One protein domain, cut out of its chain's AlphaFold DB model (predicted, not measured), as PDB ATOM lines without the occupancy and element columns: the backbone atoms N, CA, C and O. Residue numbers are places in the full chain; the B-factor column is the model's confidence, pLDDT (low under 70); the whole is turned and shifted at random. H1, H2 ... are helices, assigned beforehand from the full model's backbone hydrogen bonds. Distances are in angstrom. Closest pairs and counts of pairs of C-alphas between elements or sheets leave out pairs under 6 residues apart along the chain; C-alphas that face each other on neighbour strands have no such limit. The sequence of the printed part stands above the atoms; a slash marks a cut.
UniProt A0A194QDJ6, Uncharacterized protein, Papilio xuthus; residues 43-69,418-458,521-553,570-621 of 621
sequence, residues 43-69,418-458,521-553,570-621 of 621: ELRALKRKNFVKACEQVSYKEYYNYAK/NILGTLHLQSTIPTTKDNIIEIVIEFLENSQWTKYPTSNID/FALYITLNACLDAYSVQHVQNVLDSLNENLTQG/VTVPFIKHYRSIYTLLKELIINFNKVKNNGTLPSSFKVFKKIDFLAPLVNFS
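This is residues 43 to 69, 418 to 458, 521 to 553 and 570 to 621 of the 621 residues of an uncharacterized protein of Papilio xuthus (UniProt A0A194QDJ6). What shape comes first? An elongated body of helices: long H7 runs along it, H1 and H6 pack on each other near its first residues, and H3, H5 and H2 form a side-by-side bundle, with H3 packed on H7. What is printed? The printed part has 153 residues with eight named helices, H1 to H8 in order, class all helix. It is only just compact, close to loose, with a radius of gyration of the C-alphas of 17.4 A and spans of 55 by 33 by 29 A.

Where is the longest helix? H7, residues 572 to 597, begins at C-alpha 572 (191.418, 184.641, 175.916) and is 37.9 A long. Where are the others? H1, residues 43 to 65, is 33.0 A long and begins at (210.666, 181.971, 168.035); H6, residues 536 to 551, is 22.8 A long. H2 is residues 418 to 428, H3 436 to 445, H4 448 to 451, H5 521 to 533 and H8 603 to 610.

What touches H7? H3 does, closest at C-alphas Ile 441 and Leu 588, 5.5 A, at a shallow tilt of 26 degrees, the same way. H1 only just touches it, with 3 pairs of C-alphas within 8 A and residues 53 to 56 alone, closest at Val 53 and Ile 575, 6.6 A, about perpendicular at 79 degrees. Which helix is the hub? H5 touches H2, closest C-alphas Asn 418 and Thr 526, 4.9 A, and H3, Ile 436 and Leu 527, 6.0 A; it only just touches H8, with 3 pairs, closest Tyr 524 and Phe 608, 6.3 A. What of H6 and H4? H6 touches H1, closest C-alphas Leu 543 and Ala 55, 5.3 A, at a steep tilt of 40 degrees, opposite ways; H4 touches no helix. How are the backbones? Every O i to N i+4 pair is within hydrogen-bond range in H1, H2, H3, H5 and H7, but 11 of 12 in H6 and 0 of 4 in H8, which has 4 of 5 O i to N i+3 pairs; H4 is too short for an i+4 pair.

Where is it cut? C-alphas 69 and 418 are 17.0 A apart, 458 and 521 10.8 A, 553 and 570 28.5 A; of the links printed whole, none is long. Where is confidence low? Residues 456 to 458, 551 to 553, 599 to 600 and 612 to 621 have pLDDT under 70.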
ATOM      1  N   GLU A  43     211.547 181.553 169.129       81.81
ATOM      2  CA  GLU A  43     210.666 181.971 168.035       81.81
ATOM      3  C   GLU A  43     209.773 180.823 167.561       81.81
ATOM      4  O   GLU A  43     208.567 181.011 167.380       81.81
ATOM      5  N   LEU A  44     210.320 179.609 167.447       81.19
ATOM      6  CA  LEU A  44     209.552 178.418 167.087       81.19
ATOM      7  C   LEU A  44     208.479 178.106 168.143       81.19
ATOM      8  O   LEU A  44     207.323 177.832 167.808       81.19
ATOM      9  N   ARG A  45     208.822 178.189 169.437       83.19
ATOM     10  CA  ARG A  45     207.854 178.026 170.539       83.19
ATOM     11  C   ARG A  45     206.787 179.122 170.512       83.19
ATOM     12  O   ARG A  45     205.611 178.827 170.746       83.19
ATOM     13  N   ALA A  46     207.156 180.367 170.218       85.06
ATOM     14  CA  ALA A  46     206.210 181.472 170.090       85.06
ATOM     15  C   ALA A  46     205.251 181.277 168.901       85.06
ATOM     16  O   ALA A  46     204.045 181.493 169.045       85.06
ATOM     17  N   LEU A  47     205.753 180.806 167.757       86.25
ATOM     18  CA  LEU A  47     204.948 180.491 166.574       86.25
ATOM     19  C   LEU A  47     203.987 179.326 166.830       86.25
ATOM     20  O   LEU A  47     202.799 179.461 166.549       86.25
ATOM     21  N   LYS A  48     204.434 178.243 167.478       86.56
ATOM     22  CA  LYS A  48     203.549 177.134 167.889       86.56
ATOM     23  C   LYS A  48     202.422 177.598 168.818       86.56
ATOM     24  O   LYS A  48     201.280 177.162 168.683       86.56
ATOM     25  N   ARG A  49     202.703 178.531 169.740       87.62
ATOM     26  CA  ARG A  49     201.669 179.142 170.599       87.62
ATOM     27  C   ARG A  49     200.660 179.966 169.797       87.62
ATOM     28  O   ARG A  49     199.479 179.924 170.130       87.62
ATOM     29  N   LYS A  50     201.101 180.698 168.768       89.19
ATOM     30  CA  LYS A  50     200.206 181.428 167.852       89.19
ATOM     31  C   LYS A  50     199.367 180.470 167.003       89.19
ATOM     32  O   LYS A  50     198.164 180.679 166.886       89.19
ATOM     33  N   ASN A  51     199.964 179.393 166.495       89.81
ATOM     34  CA  ASN A  51     199.255 178.351 165.750       89.81
ATOM     35  C   ASN A  51     198.165 177.680 166.587       89.81
ATOM     36  O   ASN A  51     197.082 177.437 166.071       89.81
ATOM     37  N   PHE A  52     198.407 177.446 167.882       90.94
ATOM     38  CA  PHE A  52     197.380 176.932 168.792       90.94
ATOM     39  C   PHE A  52     196.154 177.848 168.860       90.94
ATOM     40  O   PHE A  52     195.029 177.383 168.720       90.94
ATOM     41  N   VAL A  53     196.372 179.156 169.032       91.38
ATOM     42  CA  VAL A  53     195.279 180.142 169.053       91.38
ATOM     43  C   VAL A  53     194.519 180.123 167.725       91.38
ATOM     44  O   VAL A  53     193.298 179.986 167.727       91.38
ATOM     45  N   LYS A  54     195.246 180.149 166.602       90.12
ATOM     46  CA  LYS A  54     194.670 180.106 165.251       90.12
ATOM     47  C   LYS A  54     193.859 178.828 164.996       90.12
ATOM     48  O   LYS A  54     192.799 178.895 164.382       90.12
ATOM     49  N   ALA A  55     194.321 177.674 165.477       90.06
ATOM     50  CA  ALA A  55     193.598 176.408 165.353       90.06
ATOM     51  C   ALA A  55     192.270 176.437 166.127       90.06
ATOM     52  O   ALA A  55     191.228 176.088 165.572       90.06
ATOM     53  N   CYS A  56     192.287 176.908 167.381       91.81
ATOM     54  CA  CYS A  56     191.072 177.083 168.181       91.81
ATOM     55  C   CYS A  56     190.076 178.039 167.503       91.81
ATOM     56  O   CYS A  56     188.888 177.727 167.424       91.81
ATOM     57  N   GLU A  57     190.555 179.170 166.979       90.50
ATOM     58  CA  GLU A  57     189.742 180.149 166.244       90.50
ATOM     59  C   GLU A  57     189.068 179.533 165.014       90.50
ATOM     60  O   GLU A  57     187.848 179.624 164.868       90.50
ATOM     61  N   GLN A  58     189.842 178.857 164.160       90.62
ATOM     62  CA  GLN A  58     189.338 178.256 162.924       90.62
ATOM     63  C   GLN A  58     188.284 177.176 163.185       90.62
ATOM     64  O   GLN A  58     187.244 177.158 162.522       90.62
ATOM     65  N   VAL A  59     188.531 176.281 164.146       91.31
ATOM     66  CA  VAL A  59     187.596 175.193 164.463       91.31
ATOM     67  C   VAL A  59     186.335 175.730 165.126       91.31
ATOM     68  O   VAL A  59     185.238 175.382 164.696       91.31
ATOM     69  N   SER A  60     186.470 176.604 166.126       91.44
ATOM     70  CA  SER A  60     185.317 177.166 166.835       91.44
ATOM     71  C   SER A  60     184.405 177.952 165.886       91.44
ATOM     72  O   SER A  60     183.191 177.744 165.883       91.44
ATOM     73  N   TYR A  61     184.987 178.768 165.000       89.38
ATOM     74  CA  TYR A  61     184.256 179.453 163.932       89.38
ATOM     75  C   TYR A  61     183.506 178.467 163.027       89.38
ATOM     76  O   TYR A  61     182.305 178.613 162.782       89.38
ATOM     77  N   LYS A  62     184.204 177.437 162.537       89.75
ATOM     78  CA  LYS A  62     183.638 176.457 161.607       89.75
ATOM     79  C   LYS A  62     182.486 175.673 162.232       89.75
ATOM     80  O   LYS A  62     181.471 175.480 161.568       89.75
ATOM     81  N   GLU A  63     182.609 175.254 163.489       89.88
ATOM     82  CA  GLU A  63     181.535 174.551 164.197       89.88
ATOM     83  C   GLU A  63     180.346 175.478 164.497       89.88
ATOM     84  O   GLU A  63     179.199 175.057 164.334       89.88
ATOM     85  N   TYR A  64     180.584 176.752 164.840       89.06
ATOM     86  CA  TYR A  64     179.514 177.727 165.081       89.06
ATOM     87  C   TYR A  64     178.622 177.953 163.849       89.06
ATOM     88  O   TYR A  64     177.389 177.961 163.969       89.06
ATOM     89  N   TYR A  65     179.238 178.112 162.670       87.06
ATOM     90  CA  TYR A  65     178.547 178.347 161.394       87.06
ATOM     91  C   TYR A  65     178.125 177.061 160.667       87.06
ATOM     92  O   TYR A  65     177.471 177.130 159.625       87.06
ATOM     93  N   ASN A  66     178.425 175.876 161.210       87.69
ATOM     94  CA  ASN A  66     177.932 174.606 160.678       87.69
ATOM     95  C   ASN A  66     176.462 174.381 161.070       87.69
ATOM     96  O   ASN A  66     176.122 173.498 161.865       87.69
ATOM     97  N   TYR A  67     175.572 175.193 160.495       86.69
ATOM     98  CA  TYR A  67     174.143 175.180 160.803       86.69
ATOM     99  C   TYR A  67     173.501 173.809 160.574       86.69
ATOM    100  O   TYR A  67     172.675 173.382 161.379       86.69
ATOM    101  N   ALA A  68     173.919 173.080 159.535       84.19
ATOM    102  CA  ALA A  68     173.375 171.758 159.234       84.19
ATOM    103  C   ALA A  68     173.606 170.765 160.386       84.19
ATOM    104  O   ALA A  68     172.656 170.139 160.860       84.19
ATOM    105  N   LYS A  69     174.851 170.666 160.886       84.12
ATOM    106  CA  LYS A  69     175.195 169.804 162.030       84.12
ATOM    107  C   LYS A  69     174.527 170.310 163.310       84.12
ATOM    108  O   LYS A  69     173.880 169.537 164.011       84.12
ATOM    109  N   ASN A 418     177.077 166.675 177.540       96.31
ATOM    110  CA  ASN A 418     178.151 166.837 178.517       96.31
ATOM    111  C   ASN A 418     177.649 167.458 179.836       96.31
ATOM    112  O   ASN A 418     177.930 166.922 180.906       96.31
ATOM    113  N   ILE A 419     176.872 168.549 179.786       97.44
ATOM    114  CA  ILE A 419     176.345 169.200 181.003       97.44
ATOM    115  C   ILE A 419     175.432 168.240 181.782       97.44
ATOM    116  O   ILE A 419     175.592 168.084 182.990       97.44
ATOM    117  N   LEU A 420     174.499 167.564 181.102       97.25
ATOM    118  CA  LEU A 420     173.596 166.596 181.736       97.25
ATOM    119  C   LEU A 420     174.337 165.383 182.293       97.25
ATOM    120  O   LEU A 420     174.055 164.962 183.412       97.25
ATOM    121  N   GLY A 421     175.283 164.834 181.531       96.62
ATOM    122  CA  GLY A 421     176.101 163.710 181.967       96.62
ATOM    123  C   GLY A 421     176.954 164.063 183.184       96.62
ATOM    124  O   GLY A 421     177.017 163.288 184.132       96.62
ATOM    125  N   THR A 422     177.510 165.276 183.225       97.06
ATOM    126  CA  THR A 422     178.259 165.778 184.387       97.06
ATOM    127  C   THR A 422     177.356 165.887 185.619       97.06
ATOM    128  O   THR A 422     177.711 165.356 186.668       97.06
ATOM    129  N   LEU A 423     176.158 166.480 185.495       96.75
ATOM    130  CA  LEU A 423     175.180 166.537 186.594       96.75
ATOM    131  C   LEU A 423     174.800 165.137 187.098       96.75
ATOM    132  O   LEU A 423     174.691 164.904 188.303       96.75
ATOM    133  N   HIS A 424     174.620 164.195 186.173       95.69
ATOM    134  CA  HIS A 424     174.297 162.818 186.505       95.69
ATOM    135  C   HIS A 424     175.428 162.122 187.269       95.69
ATOM    136  O   HIS A 424     175.191 161.513 188.318       95.69
ATOM    137  N   LEU A 425     176.666 162.273 186.799       95.50
ATOM    138  CA  LEU A 425     177.849 161.702 187.434       95.50
ATOM    139  C   LEU A 425     178.101 162.291 188.818       95.50
ATOM    140  O   LEU A 425     178.368 161.528 189.735       95.50
ATOM    141  N   GLN A 426     177.924 163.600 189.010       94.19
ATOM    142  CA  GLN A 426     178.050 164.246 190.325       94.19
ATOM    143  C   GLN A 426     177.050 163.713 191.361       94.19
ATOM    144  O   GLN A 426     177.320 163.741 192.557       94.19
ATOM    145  N   SER A 427     175.894 163.212 190.919       91.31
ATOM    146  CA  SER A 427     174.925 162.566 191.815       91.31
ATOM    147  C   SER A 427     175.172 161.067 192.027       91.31
ATOM    148  O   SER A 427     174.633 160.485 192.963       91.31
ATOM    149  N   THR A 428     175.965 160.446 191.151       89.12
ATOM    150  CA  THR A 428     176.203 158.995 191.122       89.12
ATOM    151  C   THR A 428     177.538 158.623 191.763       89.12
ATOM    152  O   THR A 428     177.653 157.589 192.415       89.12
ATOM    153  N   ILE A 429     178.550 159.468 191.577       91.31
ATOM    154  CA  ILE A 429     179.931 159.271 191.995       91.31
ATOM    155  C   ILE A 429     180.260 160.299 193.085       91.31
ATOM    156  O   ILE A 429     179.941 161.476 192.920       91.31
ATOM    157  N   PRO A 430     180.939 159.907 194.179       87.75
ATOM    158  CA  PRO A 430     181.442 160.858 195.161       87.75
ATOM    159  C   PRO A 430     182.596 161.677 194.562       87.75
ATOM    160  O   PRO A 430     183.751 161.249 194.583       87.75
ATOM    161  N   THR A 431     182.273 162.851 194.023       91.25
ATOM    162  CA  THR A 431     183.227 163.822 193.473       91.25
ATOM    163  C   THR A 431     182.770 165.248 193.780       91.25
ATOM    164  O   THR A 431     181.579 165.525 193.913       91.25
ATOM    165  N   THR A 432     183.732 166.160 193.898       90.38
ATOM    166  CA  THR A 432     183.490 167.613 193.994       90.38
ATOM    167  C   THR A 432     183.891 168.349 192.716       90.38
ATOM    168  O   THR A 432     183.857 169.576 192.672       90.38
ATOM    169  N   LYS A 433     184.312 167.610 191.683       92.81
ATOM    170  CA  LYS A 433     184.793 168.168 190.420       92.81
ATOM    171  C   LYS A 433     183.622 168.513 189.507       92.81
ATOM    172  O   LYS A 433     182.639 167.778 189.429       92.81
ATOM    173  N   ASP A 434     183.772 169.612 188.774       88.69
ATOM    174  CA  ASP A 434     182.792 170.090 187.789       88.69
ATOM    175  C   ASP A 434     183.192 169.765 186.342       88.69
ATOM    176  O   ASP A 434     182.376 169.860 185.429       88.69
ATOM    177  N   ASN A 435     184.451 169.383 186.102       92.88
ATOM    178  CA  ASN A 435     184.944 169.009 184.780       92.88
ATOM    179  C   ASN A 435     184.970 167.485 184.631       92.88
ATOM    180  O   ASN A 435     185.633 166.799 185.404       92.88
ATOM    181  N   ILE A 436     184.325 166.950 183.592       95.44
ATOM    182  CA  ILE A 436     184.300 165.505 183.330       95.44
ATOM    183  C   ILE A 436     185.691 164.866 183.227       95.44
ATOM    184  O   ILE A 436     185.877 163.752 183.703       95.44
ATOM    185  N   ILE A 437     186.687 165.544 182.650       95.38
ATOM    186  CA  ILE A 437     188.043 164.990 182.532       95.38
ATOM    187  C   ILE A 437     188.655 164.822 183.928       95.38
ATOM    188  O   ILE A 437     189.231 163.778 184.218       95.38
ATOM    189  N   GLU A 438     188.459 165.803 184.813       96.31
ATOM    190  CA  GLU A 438     188.896 165.727 186.214       96.31
ATOM    191  C   GLU A 438     188.127 164.660 186.998       96.31
ATOM    192  O   GLU A 438     188.740 163.935 187.774       96.31
ATOM    193  N   ILE A 439     186.814 164.519 186.769       96.25
ATOM    194  CA  ILE A 439     186.005 163.448 187.373       96.25
ATOM    195  C   ILE A 439     186.571 162.079 186.977       96.25
ATOM    196  O   ILE A 439     186.729 161.214 187.833       96.25
ATOM    197  N   VAL A 440     186.904 161.868 185.697       94.62
ATOM    198  CA  VAL A 440     187.483 160.594 185.235       94.62
ATOM    199  C   VAL A 440     188.877 160.380 185.834       94.62
ATOM    200  O   VAL A 440     189.175 159.265 186.255       94.62
ATOM    201  N   ILE A 441     189.718 161.418 185.917       94.12
ATOM    202  CA  ILE A 441     191.029 161.336 186.582       94.12
ATOM    203  C   ILE A 441     190.860 160.919 188.048       94.12
ATOM    204  O   ILE A 441     191.449 159.927 188.465       94.12
ATOM    205  N   GLU A 442     189.998 161.598 188.807       94.94
ATOM    206  CA  GLU A 442     189.736 161.289 190.219       94.94
ATOM    207  C   GLU A 442     189.153 159.878 190.400       94.94
ATOM    208  O   GLU A 442     189.499 159.166 191.351       94.94
ATOM    209  N   PHE A 443     188.286 159.453 189.476       93.69
ATOM    210  CA  PHE A 443     187.727 158.106 189.447       93.69
ATOM    211  C   PHE A 443     188.819 157.048 189.253       93.69
ATOM    212  O   PHE A 443     188.779 155.997 189.904       93.69
ATOM    213  N   LEU A 444     189.800 157.340 188.388       91.38
ATOM    214  CA  LEU A 444     190.934 156.469 188.102       91.38
ATOM    215  C   LEU A 444     191.937 156.405 189.260       91.38
ATOM    216  O   LEU A 444     192.315 155.316 189.684       91.38
ATOM    217  N   GLU A 445     192.346 157.558 189.783       91.50
ATOM    218  CA  GLU A 445     193.365 157.673 190.833       91.50
ATOM    219  C   GLU A 445     192.946 157.001 192.138       91.50
ATOM    220  O   GLU A 445     193.761 156.362 192.803       91.50
ATOM    221  N   ASN A 446     191.663 157.110 192.479       91.50
ATOM    222  CA  ASN A 446     191.109 156.553 193.709       91.50
ATOM    223  C   ASN A 446     190.533 155.142 193.531       91.50
ATOM    224  O   ASN A 446     189.870 154.637 194.441       91.50
ATOM    225  N   SER A 447     190.713 154.527 192.360       89.75
ATOM    226  CA  SER A 447     190.158 153.214 192.022       89.75
ATOM    227  C   SER A 447     188.670 153.074 192.359       89.75
ATOM    228  O   SER A 447     188.223 152.044 192.877       89.75
ATOM    229  N   GLN A 448     187.879 154.125 192.113       90.75
ATOM    230  CA  GLN A 448     186.520 154.234 192.659       90.75
ATOM    231  C   GLN A 448     185.562 153.169 192.110       90.75
ATOM    232  O   GLN A 448     184.565 152.861 192.761       90.75
ATOM    233  N   TRP A 449     185.880 152.559 190.961       88.62
ATOM    234  CA  TRP A 449     185.115 151.449 190.388       88.62
ATOM    235  C   TRP A 449     185.002 150.249 191.339       88.62
ATOM    236  O   TRP A 449     184.008 149.536 191.290       88.62
ATOM    237  N   THR A 450     185.970 150.055 192.242       87.88
ATOM    238  CA  THR A 450     185.969 148.966 193.239       87.88
ATOM    239  C   THR A 450     184.823 149.057 194.249       87.88
ATOM    240  O   THR A 450     184.515 148.077 194.920       87.88
ATOM    241  N   LYS A 451     184.168 150.222 194.354       88.75
ATOM    242  CA  LYS A 451     183.020 150.455 195.244       88.75
ATOM    243  C   LYS A 451     181.697 149.939 194.668       88.75
ATOM    244  O   LYS A 451     180.694 149.958 195.377       88.75
ATOM    245  N   TYR A 452     181.685 149.509 193.407       88.44
ATOM    246  CA  TYR A 452     180.485 149.083 192.695       88.44
ATOM    247  C   TYR A 452     180.554 147.583 192.373       88.44
ATOM    248  O   TYR A 452     181.631 147.083 192.037       88.44
ATOM    249  N   PRO A 453     179.433 146.841 192.451       87.50
ATOM    250  CA  PRO A 453     179.386 145.446 192.037       87.50
ATOM    251  C   PRO A 453     179.738 145.297 190.553       87.50
ATOM    252  O   PRO A 453     179.334 146.098 189.708       87.50
ATOM    253  N   THR A 454     180.474 144.239 190.225       80.50
ATOM    254  CA  THR A 454     180.751 143.844 188.840       80.50
ATOM    255  C   THR A 454     179.494 143.269 188.200       80.50
ATOM    256  O   THR A 454     178.868 142.379 188.780       80.50
ATOM    257  N   SER A 455     179.153 143.717 186.993       70.06
ATOM    258  CA  SER A 455     178.095 143.110 186.184       70.06
ATOM    259  C   SER A 455     178.653 142.514 184.896       70.06
ATOM    260  O   SER A 455     179.603 143.033 184.313       70.06
ATOM    261  N   ASN A 456     178.028 141.424 184.447       58.62
ATOM    262  CA  ASN A 456     178.290 140.794 183.149       58.62
ATOM    263  C   ASN A 456     177.433 141.406 182.026       58.62
ATOM    264  O   ASN A 456     177.289 140.797 180.970       58.62
ATOM    265  N   ILE A 457     176.802 142.563 182.262       61.06
ATOM    266  CA  ILE A 457     175.939 143.198 181.265       61.06
ATOM    267  C   ILE A 457     176.833 143.769 180.168       61.06
ATOM    268  O   ILE A 457     177.616 144.692 180.401       61.06
ATOM    269  N   ASP A 458     176.699 143.209 178.970       55.56
ATOM    270  CA  ASP A 458     177.406 143.679 177.792       55.56
ATOM    271  C   ASP A 458     176.726 144.947 177.256       55.56
ATOM    272  O   ASP A 458     175.776 144.915 176.472       55.56
ATOM    273  N   PHE A 521     180.108 153.527 181.774       88.50
ATOM    274  CA  PHE A 521     179.415 153.952 180.569       88.50
ATOM    275  C   PHE A 521     178.926 155.402 180.638       88.50
ATOM    276  O   PHE A 521     179.087 156.150 179.673       88.50
ATOM    277  N   ALA A 522     178.404 155.840 181.788       92.50
ATOM    278  CA  ALA A 522     178.058 157.240 182.024       92.50
ATOM    279  C   ALA A 522     179.291 158.158 181.893       92.50
ATOM    280  O   ALA A 522     179.212 159.207 181.243       92.50
ATOM    281  N   LEU A 523     180.441 157.741 182.441       94.38
ATOM    282  CA  LEU A 523     181.723 158.441 182.284       94.38
ATOM    283  C   LEU A 523     182.133 158.522 180.810       94.38
ATOM    284  O   LEU A 523     182.489 159.599 180.334       94.38
ATOM    285  N   TYR A 524     182.033 157.413 180.074       91.75
ATOM    286  CA  TYR A 524     182.344 157.360 178.645       91.75
ATOM    287  C   TYR A 524     181.455 158.291 177.812       91.75
ATOM    288  O   TYR A 524     181.988 159.108 177.060       91.75
ATOM    289  N   ILE A 525     180.125 158.208 177.952       91.38
ATOM    290  CA  ILE A 525     179.179 159.049 177.199       91.38
ATOM    291  C   ILE A 525     179.499 160.525 177.435       91.38
ATOM    292  O   ILE A 525     179.597 161.301 176.484       91.38
ATOM    293  N   THR A 526     179.692 160.901 178.699       95.44
ATOM    294  CA  THR A 526     179.924 162.294 179.091       95.44
ATOM    295  C   THR A 526     181.280 162.796 178.599       95.44
ATOM    296  O   THR A 526     181.364 163.890 178.041       95.44
ATOM    297  N   LEU A 527     182.343 161.991 178.735       94.44
ATOM    298  CA  LEU A 527     183.678 162.354 178.258       94.44
ATOM    299  C   LEU A 527     183.697 162.501 176.735       94.44
ATOM    300  O   LEU A 527     184.210 163.493 176.220       94.44
ATOM    301  N   ASN A 528     183.102 161.548 176.014       92.00
ATOM    302  CA  ASN A 528     183.011 161.600 174.560       92.00
ATOM    303  C   ASN A 528     182.229 162.839 174.094       92.00
ATOM    304  O   ASN A 528     182.664 163.545 173.186       92.00
ATOM    305  N   ALA A 529     181.120 163.156 174.770       93.06
ATOM    306  CA  ALA A 529     180.337 164.354 174.500       93.06
ATOM    307  C   ALA A 529     181.134 165.645 174.740       93.06
ATOM    308  O   ALA A 529     181.046 166.569 173.939       93.06
ATOM    309  N   CYS A 530     181.943 165.716 175.801       94.50
ATOM    310  CA  CYS A 530     182.820 166.858 176.068       94.50
ATOM    311  C   CYS A 530     183.858 167.059 174.954       94.50
ATOM    312  O   CYS A 530     184.024 168.168 174.443       94.50
ATOM    313  N   LEU A 531     184.522 165.979 174.537       92.00
ATOM    314  CA  LEU A 531     185.540 166.028 173.489       92.00
ATOM    315  C   LEU A 531     184.957 166.427 172.124       92.00
ATOM    316  O   LEU A 531     185.575 167.224 171.412       92.00
ATOM    317  N   ASP A 532     183.768 165.919 171.776       91.00
ATOM    318  CA  ASP A 532     183.057 166.304 170.551       91.00
ATOM    319  C   ASP A 532     182.531 167.746 170.619       91.00
ATOM    320  O   ASP A 532     182.711 168.508 169.666       91.00
ATOM    321  N   ALA A 533     181.969 168.161 171.760       91.62
ATOM    322  CA  ALA A 533     181.428 169.506 171.958       91.62
ATOM    323  C   ALA A 533     182.465 170.599 171.670       91.62
ATOM    324  O   ALA A 533     182.145 171.590 171.019       91.62
ATOM    325  N   TYR A 534     183.709 170.393 172.110       92.00
ATOM    326  CA  TYR A 534     184.827 171.299 171.836       92.00
ATOM    327  C   TYR A 534     185.639 170.912 170.593       92.00
ATOM    328  O   TYR A 534     186.635 171.567 170.288       92.00
ATOM    329  N   SER A 535     185.234 169.864 169.867       91.00
ATOM    330  CA  SER A 535     185.897 169.371 168.654       91.00
ATOM    331  C   SER A 535     187.413 169.220 168.825       91.00
ATOM    332  O   SER A 535     188.195 169.590 167.946       91.00
ATOM    333  N   VAL A 536     187.833 168.675 169.971       90.00
ATOM    334  CA  VAL A 536     189.244 168.617 170.399       90.00
ATOM    335  C   VAL A 536     190.120 167.920 169.357       90.00
ATOM    336  O   VAL A 536     191.206 168.399 169.034       90.00
ATOM    337  N   GLN A 537     189.625 166.834 168.755       87.81
ATOM    338  CA  GLN A 537     190.340 166.146 167.681       87.81
ATOM    339  C   GLN A 537     190.525 167.041 166.446       87.81
ATOM    340  O   GLN A 537     191.594 167.050 165.841       87.81
ATOM    341  N   HIS A 538     189.511 167.828 166.067       88.75
ATOM    342  CA  HIS A 538     189.627 168.715 164.910       88.75
ATOM    343  C   HIS A 538     190.633 169.841 165.171       88.75
ATOM    344  O   HIS A 538     191.419 170.155 164.278       88.75
ATOM    345  N   VAL A 539     190.658 170.393 166.392       89.81
ATOM    346  CA  VAL A 539     191.663 171.387 166.808       89.81
ATOM    347  C   VAL A 539     193.068 170.802 166.719       89.81
ATOM    348  O   VAL A 539     193.949 171.452 166.162       89.81
ATOM    349  N   GLN A 540     193.265 169.569 167.196       88.06
ATOM    350  CA  GLN A 540     194.559 168.889 167.128       88.06
ATOM    351  C   GLN A 540     195.014 168.715 165.671       88.06
ATOM    352  O   GLN A 540     196.110 169.138 165.324       88.06
ATOM    353  N   ASN A 541     194.138 168.219 164.793       88.50
ATOM    354  CA  ASN A 541     194.465 168.016 163.378       88.50
ATOM    355  C   ASN A 541     194.832 169.331 162.659       88.50
ATOM    356  O   ASN A 541     195.762 169.367 161.857       88.50
ATOM    357  N   VAL A 542     194.106 170.423 162.933       89.44
ATOM    358  CA  VAL A 542     194.414 171.747 162.358       89.44
ATOM    359  C   VAL A 542     195.731 172.286 162.913       89.44
ATOM    360  O   VAL A 542     196.532 172.841 162.164       89.44
ATOM    361  N   LEU A 543     195.983 172.109 164.211       90.38
ATOM    362  CA  LEU A 543     197.231 172.515 164.850       90.38
ATOM    363  C   LEU A 543     198.441 171.782 164.267       90.38
ATOM    364  O   LEU A 543     199.460 172.422 164.007       90.38
ATOM    365  N   ASP A 544     198.330 170.471 164.064       88.25
ATOM    366  CA  ASP A 544     199.397 169.654 163.487       88.25
ATOM    367  C   ASP A 544     199.703 170.113 162.060       88.25
ATOM    368  O   ASP A 544     200.850 170.446 161.771       88.25
ATOM    369  N   SER A 545     198.675 170.324 161.231       89.50
ATOM    370  CA  SER A 545     198.837 170.891 159.885       89.50
ATOM    371  C   SER A 545     199.505 172.278 159.895       89.50
ATOM    372  O   SER A 545     200.424 172.542 159.119       89.50
ATOM    373  N   LEU A 546     199.105 173.175 160.806       87.75
ATOM    374  CA  LEU A 546     199.729 174.497 160.939       87.75
ATOM    375  C   LEU A 546     201.200 174.413 161.379       87.75
ATOM    376  O   LEU A 546     202.004 175.259 160.989       87.75
ATOM    377  N   ASN A 547     201.554 173.429 162.206       87.62
ATOM    378  CA  ASN A 547     202.919 173.232 162.691       87.62
ATOM    379  C   ASN A 547     203.813 172.520 161.666       87.62
ATOM    380  O   ASN A 547     204.990 172.862 161.581       87.62
ATOM    381  N   GLU A 548     203.276 171.597 160.867       85.94
ATOM    382  CA  GLU A 548     203.986 170.974 159.742       85.94
ATOM    383  C   GLU A 548     204.415 172.029 158.711       85.94
ATOM    384  O   GLU A 548     205.573 172.047 158.279       85.94
ATOM    385  N   ASN A 549     203.541 173.000 158.423       79.44
ATOM    386  CA  ASN A 549     203.848 174.125 157.531       79.44
ATOM    387  C   ASN A 549     205.008 175.007 158.036       79.44
ATOM    388  O   ASN A 549     205.728 175.589 157.223       79.44
ATOM    389  N   LEU A 550     205.234 175.082 159.358       77.56
ATOM    390  CA  LEU A 550     206.397 175.782 159.931       77.56
ATOM    391  C   LEU A 550     207.708 175.018 159.704       77.56
ATOM    392  O   LEU A 550     208.761 175.638 159.589       77.56
ATOM    393  N   THR A 551     207.654 173.684 159.663       66.25
ATOM    394  CA  THR A 551     208.838 172.826 159.489       66.25
ATOM    395  C   THR A 551     209.257 172.643 158.031       66.25
ATOM    396  O   THR A 551     210.415 172.336 157.775       66.25
ATOM    397  N   GLN A 552     208.354 172.871 157.071       64.44
ATOM    398  CA  GLN A 552     208.609 172.651 155.640       64.44
ATOM    399  C   GLN A 552     209.131 173.889 154.885       64.44
ATOM    400  O   GLN A 552     209.174 173.884 153.658       64.44
ATOM    401  N   GLY A 553     209.525 174.967 155.577       51.28
ATOM    402  CA  GLY A 553     210.133 176.150 154.943       51.28
ATOM    403  C   GLY A 553     209.218 176.914 153.976       51.28
ATOM    404  O   GLY A 553     209.682 177.814 153.276       51.28
ATOM    405  N   VAL A 570     187.013 184.926 169.256       87.44
ATOM    406  CA  VAL A 570     187.393 183.978 170.301       87.44
ATOM    407  C   VAL A 570     188.103 184.725 171.420       87.44
ATOM    408  O   VAL A 570     188.984 185.550 171.178       87.44
ATOM    409  N   THR A 571     187.712 184.458 172.661       90.50
ATOM    410  CA  THR A 571     188.235 185.161 173.829       90.50
ATOM    411  C   THR A 571     189.442 184.449 174.447       90.50
ATOM    412  O   THR A 571     189.638 183.237 174.334       90.50
ATOM    413  N   VAL A 572     190.275 185.204 175.172       90.88
ATOM    414  CA  VAL A 572     191.418 184.641 175.916       90.88
ATOM    415  C   VAL A 572     190.987 183.579 176.947       90.88
ATOM    416  O   VAL A 572     191.667 182.553 177.031       90.88
ATOM    417  N   PRO A 573     189.900 183.762 177.730       92.81
ATOM    418  CA  PRO A 573     189.355 182.704 178.582       92.81
ATOM    419  C   PRO A 573     189.059 181.401 177.833       92.81
ATOM    420  O   PRO A 573     189.422 180.334 178.325       92.81
ATOM    421  N   PHE A 574     188.495 181.472 176.628       92.19
ATOM    422  CA  PHE A 574     188.183 180.289 175.827       92.19
ATOM    423  C   PHE A 574     189.443 179.551 175.352       92.19
ATOM    424  O   PHE A 574     189.554 178.332 175.489       92.19
ATOM    425  N   ILE A 575     190.471 180.285 174.916       93.38
ATOM    426  CA  ILE A 575     191.786 179.698 174.606       93.38
ATOM    427  C   ILE A 575     192.414 179.040 175.843       93.38
ATOM    428  O   ILE A 575     193.000 177.957 175.748       93.38
ATOM    429  N   LYS A 576     192.316 179.676 177.018       94.38
ATOM    430  CA  LYS A 576     192.791 179.085 178.280       94.38
ATOM    431  C   LYS A 576     192.027 177.804 178.617       94.38
ATOM    432  O   LYS A 576     192.657 176.851 179.070       94.38
ATOM    433  N   HIS A 577     190.724 177.759 178.350       93.06
ATOM    434  CA  HIS A 577     189.909 176.562 178.533       93.06
ATOM    435  C   HIS A 577     190.399 175.403 177.655       93.06
ATOM    436  O   HIS A 577     190.685 174.331 178.182       93.06
ATOM    437  N   TYR A 578     190.642 175.634 176.359       93.62
ATOM    438  CA  TYR A 578     191.253 174.620 175.489       93.62
ATOM    439  C   TYR A 578     192.606 174.135 176.014       93.62
ATOM    440  O   TYR A 578     192.849 172.931 176.064       93.62
ATOM    441  N   ARG A 579     193.489 175.039 176.455       93.25
ATOM    442  CA  ARG A 579     194.771 174.632 177.062       93.25
ATOM    443  C   ARG A 579     194.562 173.738 178.280       93.25
ATOM    444  O   ARG A 579     195.274 172.751 178.418       93.25
ATOM    445  N   SER A 580     193.590 174.069 179.129       94.81
ATOM    446  CA  SER A 580     193.219 173.245 180.280       94.81
ATOM    447  C   SER A 580     192.765 171.854 179.845       94.81
ATOM    448  O   SER A 580     193.247 170.875 180.402       94.81
ATOM    449  N   ILE A 581     191.909 171.757 178.819       93.56
ATOM    450  CA  ILE A 581     191.466 170.476 178.248       93.56
ATOM    451  C   ILE A 581     192.676 169.642 177.814       93.56
ATOM    452  O   ILE A 581     192.822 168.513 178.265       93.56
ATOM    453  N   TYR A 582     193.584 170.188 177.001       91.06
ATOM    454  CA  TYR A 582     194.758 169.437 176.534       91.06
ATOM    455  C   TYR A 582     195.702 169.014 177.667       91.06
ATOM    456  O   TYR A 582     196.285 167.931 177.597       91.06
ATOM    457  N   THR A 583     195.871 169.839 178.703       92.81
ATOM    458  CA  THR A 583     196.667 169.479 179.887       92.81
ATOM    459  C   THR A 583     196.025 168.319 180.642       92.81
ATOM    460  O   THR A 583     196.689 167.309 180.874       92.81
ATOM    461  N   LEU A 584     194.731 168.424 180.946       94.06
ATOM    462  CA  LEU A 584     193.984 167.382 181.649       94.06
ATOM    463  C   LEU A 584     193.911 166.086 180.832       94.06
ATOM    464  O   LEU A 584     193.997 165.002 181.391       94.06
ATOM    465  N   LEU A 585     193.819 166.161 179.502       90.50
ATOM    466  CA  LEU A 585     193.843 164.964 178.658       90.50
ATOM    467  C   LEU A 585     195.174 164.218 178.752       90.50
ATOM    468  O   LEU A 585     195.174 162.991 178.818       90.50
ATOM    469  N   LYS A 586     196.307 164.930 178.803       89.50
ATOM    470  CA  LYS A 586     197.619 164.294 179.012       89.50
ATOM    471  C   LYS A 586     197.686 163.586 180.361       89.50
ATOM    472  O   LYS A 586     198.161 162.457 180.430       89.50
ATOM    473  N   GLU A 587     197.191 164.231 181.409       92.50
ATOM    474  CA  GLU A 587     197.108 163.648 182.750       92.50
ATOM    475  C   GLU A 587     196.193 162.419 182.784       92.50
ATOM    476  O   GLU A 587     196.569 161.376 183.320       92.50
ATOM    477  N   LEU A 588     195.037 162.495 182.123       90.94
ATOM    478  CA  LEU A 588     194.110 161.380 181.974       90.94
ATOM    479  C   LEU A 588     194.780 160.175 181.294       90.94
ATOM    480  O   LEU A 588     194.649 159.048 181.771       90.94
ATOM    481  N   ILE A 589     195.537 160.400 180.216       87.12
ATOM    482  CA  ILE A 589     196.285 159.345 179.513       87.12
ATOM    483  C   ILE A 589     197.328 158.697 180.435       87.12
ATOM    484  O   ILE A 589     197.454 157.471 180.460       87.12
ATOM    485  N   ILE A 590     198.066 159.498 181.211       88.69
ATOM    486  CA  ILE A 590     199.050 158.992 182.180       88.69
ATOM    487  C   ILE A 590     198.359 158.103 183.220       88.69
ATOM    488  O   ILE A 590     198.832 156.997 183.490       88.69
ATOM    489  N   ASN A 591     197.223 158.548 183.759       88.44
ATOM    490  CA  ASN A 591     196.458 157.798 184.750       88.44
ATOM    491  C   ASN A 591     195.893 156.486 184.186       88.44
ATOM    492  O   ASN A 591     196.037 155.439 184.821       88.44
ATOM    493  N   PHE A 592     195.362 156.486 182.960       85.94
ATOM    494  CA  PHE A 592     194.951 155.253 182.281       85.94
ATOM    495  C   PHE A 592     196.107 154.258 182.129       85.94
ATOM    496  O   PHE A 592     195.955 153.080 182.459       85.94
ATOM    497  N   ASN A 593     197.273 154.722 181.675       83.69
ATOM    498  CA  ASN A 593     198.448 153.868 181.501       83.69
ATOM    499  C   ASN A 593     198.979 153.328 182.834       83.69
ATOM    500  O   ASN A 593     199.367 152.164 182.909       83.69
ATOM    501  N   LYS A 594     198.933 154.127 183.905       85.88
ATOM    502  CA  LYS A 594     199.307 153.698 185.259       85.88
ATOM    503  C   LYS A 594     198.406 152.569 185.766       85.88
ATOM    504  O   LYS A 594     198.908 151.531 186.188       85.88
ATOM    505  N   VAL A 595     197.083 152.738 185.685       83.50
ATOM    506  CA  VAL A 595     196.113 151.719 186.129       83.50
ATOM    507  C   VAL A 595     196.224 150.444 185.286       83.50
ATOM    508  O   VAL A 595     196.203 149.336 185.827       83.50
ATOM    509  N   LYS A 596     196.419 150.596 183.969       79.31
ATOM    510  CA  LYS A 596     196.640 149.481 183.044       79.31
ATOM    511  C   LYS A 596     197.903 148.690 183.392       79.31
ATOM    512  O   LYS A 596     197.827 147.471 183.509       79.31
ATOM    513  N   ASN A 597     199.043 149.359 183.571       79.69
ATOM    514  CA  ASN A 597     200.321 148.701 183.874       79.69
ATOM    515  C   ASN A 597     200.290 147.952 185.212       79.69
ATOM    516  O   ASN A 597     200.982 146.953 185.372       79.69
ATOM    517  N   ASN A 598     199.439 148.388 186.143       79.56
ATOM    518  CA  ASN A 598     199.219 147.706 187.414       79.56
ATOM    519  C   ASN A 598     198.298 146.472 187.300       79.56
ATOM    520  O   ASN A 598     198.067 145.807 188.304       79.56
ATOM    521  N   GLY A 599     197.733 146.170 186.121       69.75
ATOM    522  CA  GLY A 599     196.865 145.004 185.897       69.75
ATOM    523  C   GLY A 599     195.491 145.083 186.574       69.75
ATOM    524  O   GLY A 599     194.803 144.076 186.691       69.75
ATOM    525  N   THR A 600     195.082 146.269 187.031       69.88
ATOM    526  CA  THR A 600     193.872 146.463 187.860       69.88
ATOM    527  C   THR A 600     192.663 146.966 187.080       69.88
ATOM    528  O   THR A 600     191.601 147.170 187.667       69.88
ATOM    529  N   LEU A 601     192.805 147.182 185.768       75.56
ATOM    530  CA  LEU A 601     191.752 147.781 184.964       75.56
ATOM    531  C   LEU A 601     190.681 146.750 184.560       75.56
ATOM    532  O   LEU A 601     190.993 145.789 183.853       75.56
ATOM    533  N   PRO A 602     189.409 146.965 184.924       76.81
ATOM    534  CA  PRO A 602     188.329 146.053 184.559       76.81
ATOM    535  C   PRO A 602     187.977 146.074 183.065       76.81
ATOM    536  O   PRO A 602     188.189 147.067 182.365       76.81
ATOM    537  N   SER A 603     187.338 145.001 182.586       75.75
ATOM    538  CA  SER A 603     186.922 144.837 181.183       75.75
ATOM    539  C   SER A 603     185.960 145.920 180.685       75.75
ATOM    540  O   SER A 603     186.040 146.301 179.517       75.75
ATOM    541  N   SER A 604     185.104 146.462 181.554       74.56
ATOM    542  CA  SER A 604     184.141 147.520 181.216       74.56
ATOM    543  C   SER A 604     184.803 148.801 180.690       74.56
ATOM    544  O   SER A 604     184.213 149.511 179.879       74.56
ATOM    545  N   PHE A 605     186.062 149.074 181.051       81.00
ATOM    546  CA  PHE A 605     186.805 150.241 180.559       81.00
ATOM    547  C   PHE A 605     187.255 150.122 179.097       81.00
ATOM    548  O   PHE A 605     187.692 151.117 178.514       81.00
ATOM    549  N   LYS A 606     187.100 148.952 178.459       79.44
ATOM    550  CA  LYS A 606     187.368 148.786 177.019       79.44
ATOM    551  C   LYS A 606     186.561 149.764 176.161       79.44
ATOM    552  O   LYS A 606     187.023 150.119 175.080       79.44
ATOM    553  N   VAL A 607     185.414 150.249 176.645       77.50
ATOM    554  CA  VAL A 607     184.587 151.242 175.943       77.50
ATOM    555  C   VAL A 607     185.353 152.528 175.594       77.50
ATOM    556  O   VAL A 607     185.135 153.097 174.526       77.50
ATOM    557  N   PHE A 608     186.329 152.941 176.413       82.31
ATOM    558  CA  PHE A 608     187.134 154.141 176.157       82.31
ATOM    559  C   PHE A 608     188.039 154.025 174.922       82.31
ATOM    560  O   PHE A 608     188.451 155.052 174.387       82.31
ATOM    561  N   LYS A 609     188.272 152.812 174.392       76.38
ATOM    562  CA  LYS A 609     188.919 152.617 173.081       76.38
ATOM    563  C   LYS A 609     188.162 153.275 171.936       76.38
ATOM    564  O   LYS A 609     188.760 153.575 170.916       76.38
ATOM    565  N   LYS A 610     186.846 153.450 172.078       75.81
ATOM    566  CA  LYS A 610     186.009 154.050 171.033       75.81
ATOM    567  C   LYS A 610     186.158 155.573 170.962       75.81
ATOM    568  O   LYS A 610     185.525 156.193 170.119       75.81
ATOM    569  N   ILE A 611     186.943 156.184 171.854       76.00
ATOM    570  CA  ILE A 611     187.293 157.601 171.774       76.00
ATOM    571  C   ILE A 611     188.571 157.717 170.943       76.00
ATOM    572  O   ILE A 611     189.645 157.376 171.434       76.00
ATOM    573  N   ASP A 612     188.462 158.235 169.718       68.62
ATOM    574  CA  ASP A 612     189.575 158.348 168.757       68.62
ATOM    575  C   ASP A 612     190.829 159.008 169.346       68.62
ATOM    576  O   ASP A 612     191.946 158.614 169.033       68.62
ATOM    577  N   PHE A 613     190.663 159.983 170.246       66.38
ATOM    578  CA  PHE A 613     191.783 160.664 170.902       66.38
ATOM    579  C   PHE A 613     192.526 159.771 171.920       66.38
ATOM    580  O   PHE A 613     193.721 159.946 172.146       66.38
ATOM    581  N   LEU A 614     191.834 158.813 172.547       67.56
ATOM    582  CA  LEU A 614     192.406 157.884 173.534       67.56
ATOM    583  C   LEU A 614     192.831 156.548 172.905       67.56
ATOM    584  O   LEU A 614     193.723 155.885 173.435       67.56
ATOM    585  N   ALA A 615     192.235 156.161 171.774       60.62
ATOM    586  CA  ALA A 615     192.450 154.867 171.124       60.62
ATOM    587  C   ALA A 615     193.928 154.551 170.794       60.62
ATOM    588  O   ALA A 615     194.363 153.445 171.112       60.62
ATOM    589  N   PRO A 616     194.739 155.483 170.245       55.59
ATOM    590  CA  PRO A 616     196.148 155.223 169.933       55.59
ATOM    591  C   PRO A 616     197.034 155.129 171.181       55.59
ATOM    592  O   PRO A 616     198.134 154.585 171.130       55.59
ATOM    593  N   LEU A 617     196.581 155.712 172.293       51.94
ATOM    594  CA  LEU A 617     197.391 155.953 173.487       51.94
ATOM    595  C   LEU A 617     197.093 154.954 174.606       51.94
ATOM    596  O   LEU A 617     197.918 154.778 175.502       51.94
ATOM    597  N   VAL A 618     195.951 154.267 174.524       51.62
ATOM    598  CA  VAL A 618     195.526 153.226 175.456       51.62
ATOM    599  C   VAL A 618     195.315 151.912 174.691       51.62
ATOM    600  O   VAL A 618     194.205 151.414 174.533       51.62
ATOM    601  N   ASN A 619     196.401 151.330 174.176       47.88
ATOM    602  CA  ASN A 619     196.373 150.016 173.519       47.88
ATOM    603  C   ASN A 619     196.010 148.920 174.534       47.88
ATOM    604  O   ASN A 619     196.909 148.330 175.126       47.88
ATOM    605  N   PHE A 620     194.733 148.640 174.802       41.44
ATOM    606  CA  PHE A 620     194.366 147.466 175.607       41.44
ATOM    607  C   PHE A 620     194.455 146.206 174.734       41.44
ATOM    608  O   PHE A 620     193.473 145.834 174.087       41.44
ATOM    609  N   SER A 621     195.640 145.609 174.648       34.72
ATOM    610  CA  SER A 621     195.830 144.234 174.172       34.72
ATOM    611  C   SER A 621     195.428 143.257 175.263       34.72
ATOM    612  O   SER A 621     195.992 143.423 176.372       34.72
TER     613      SER A 621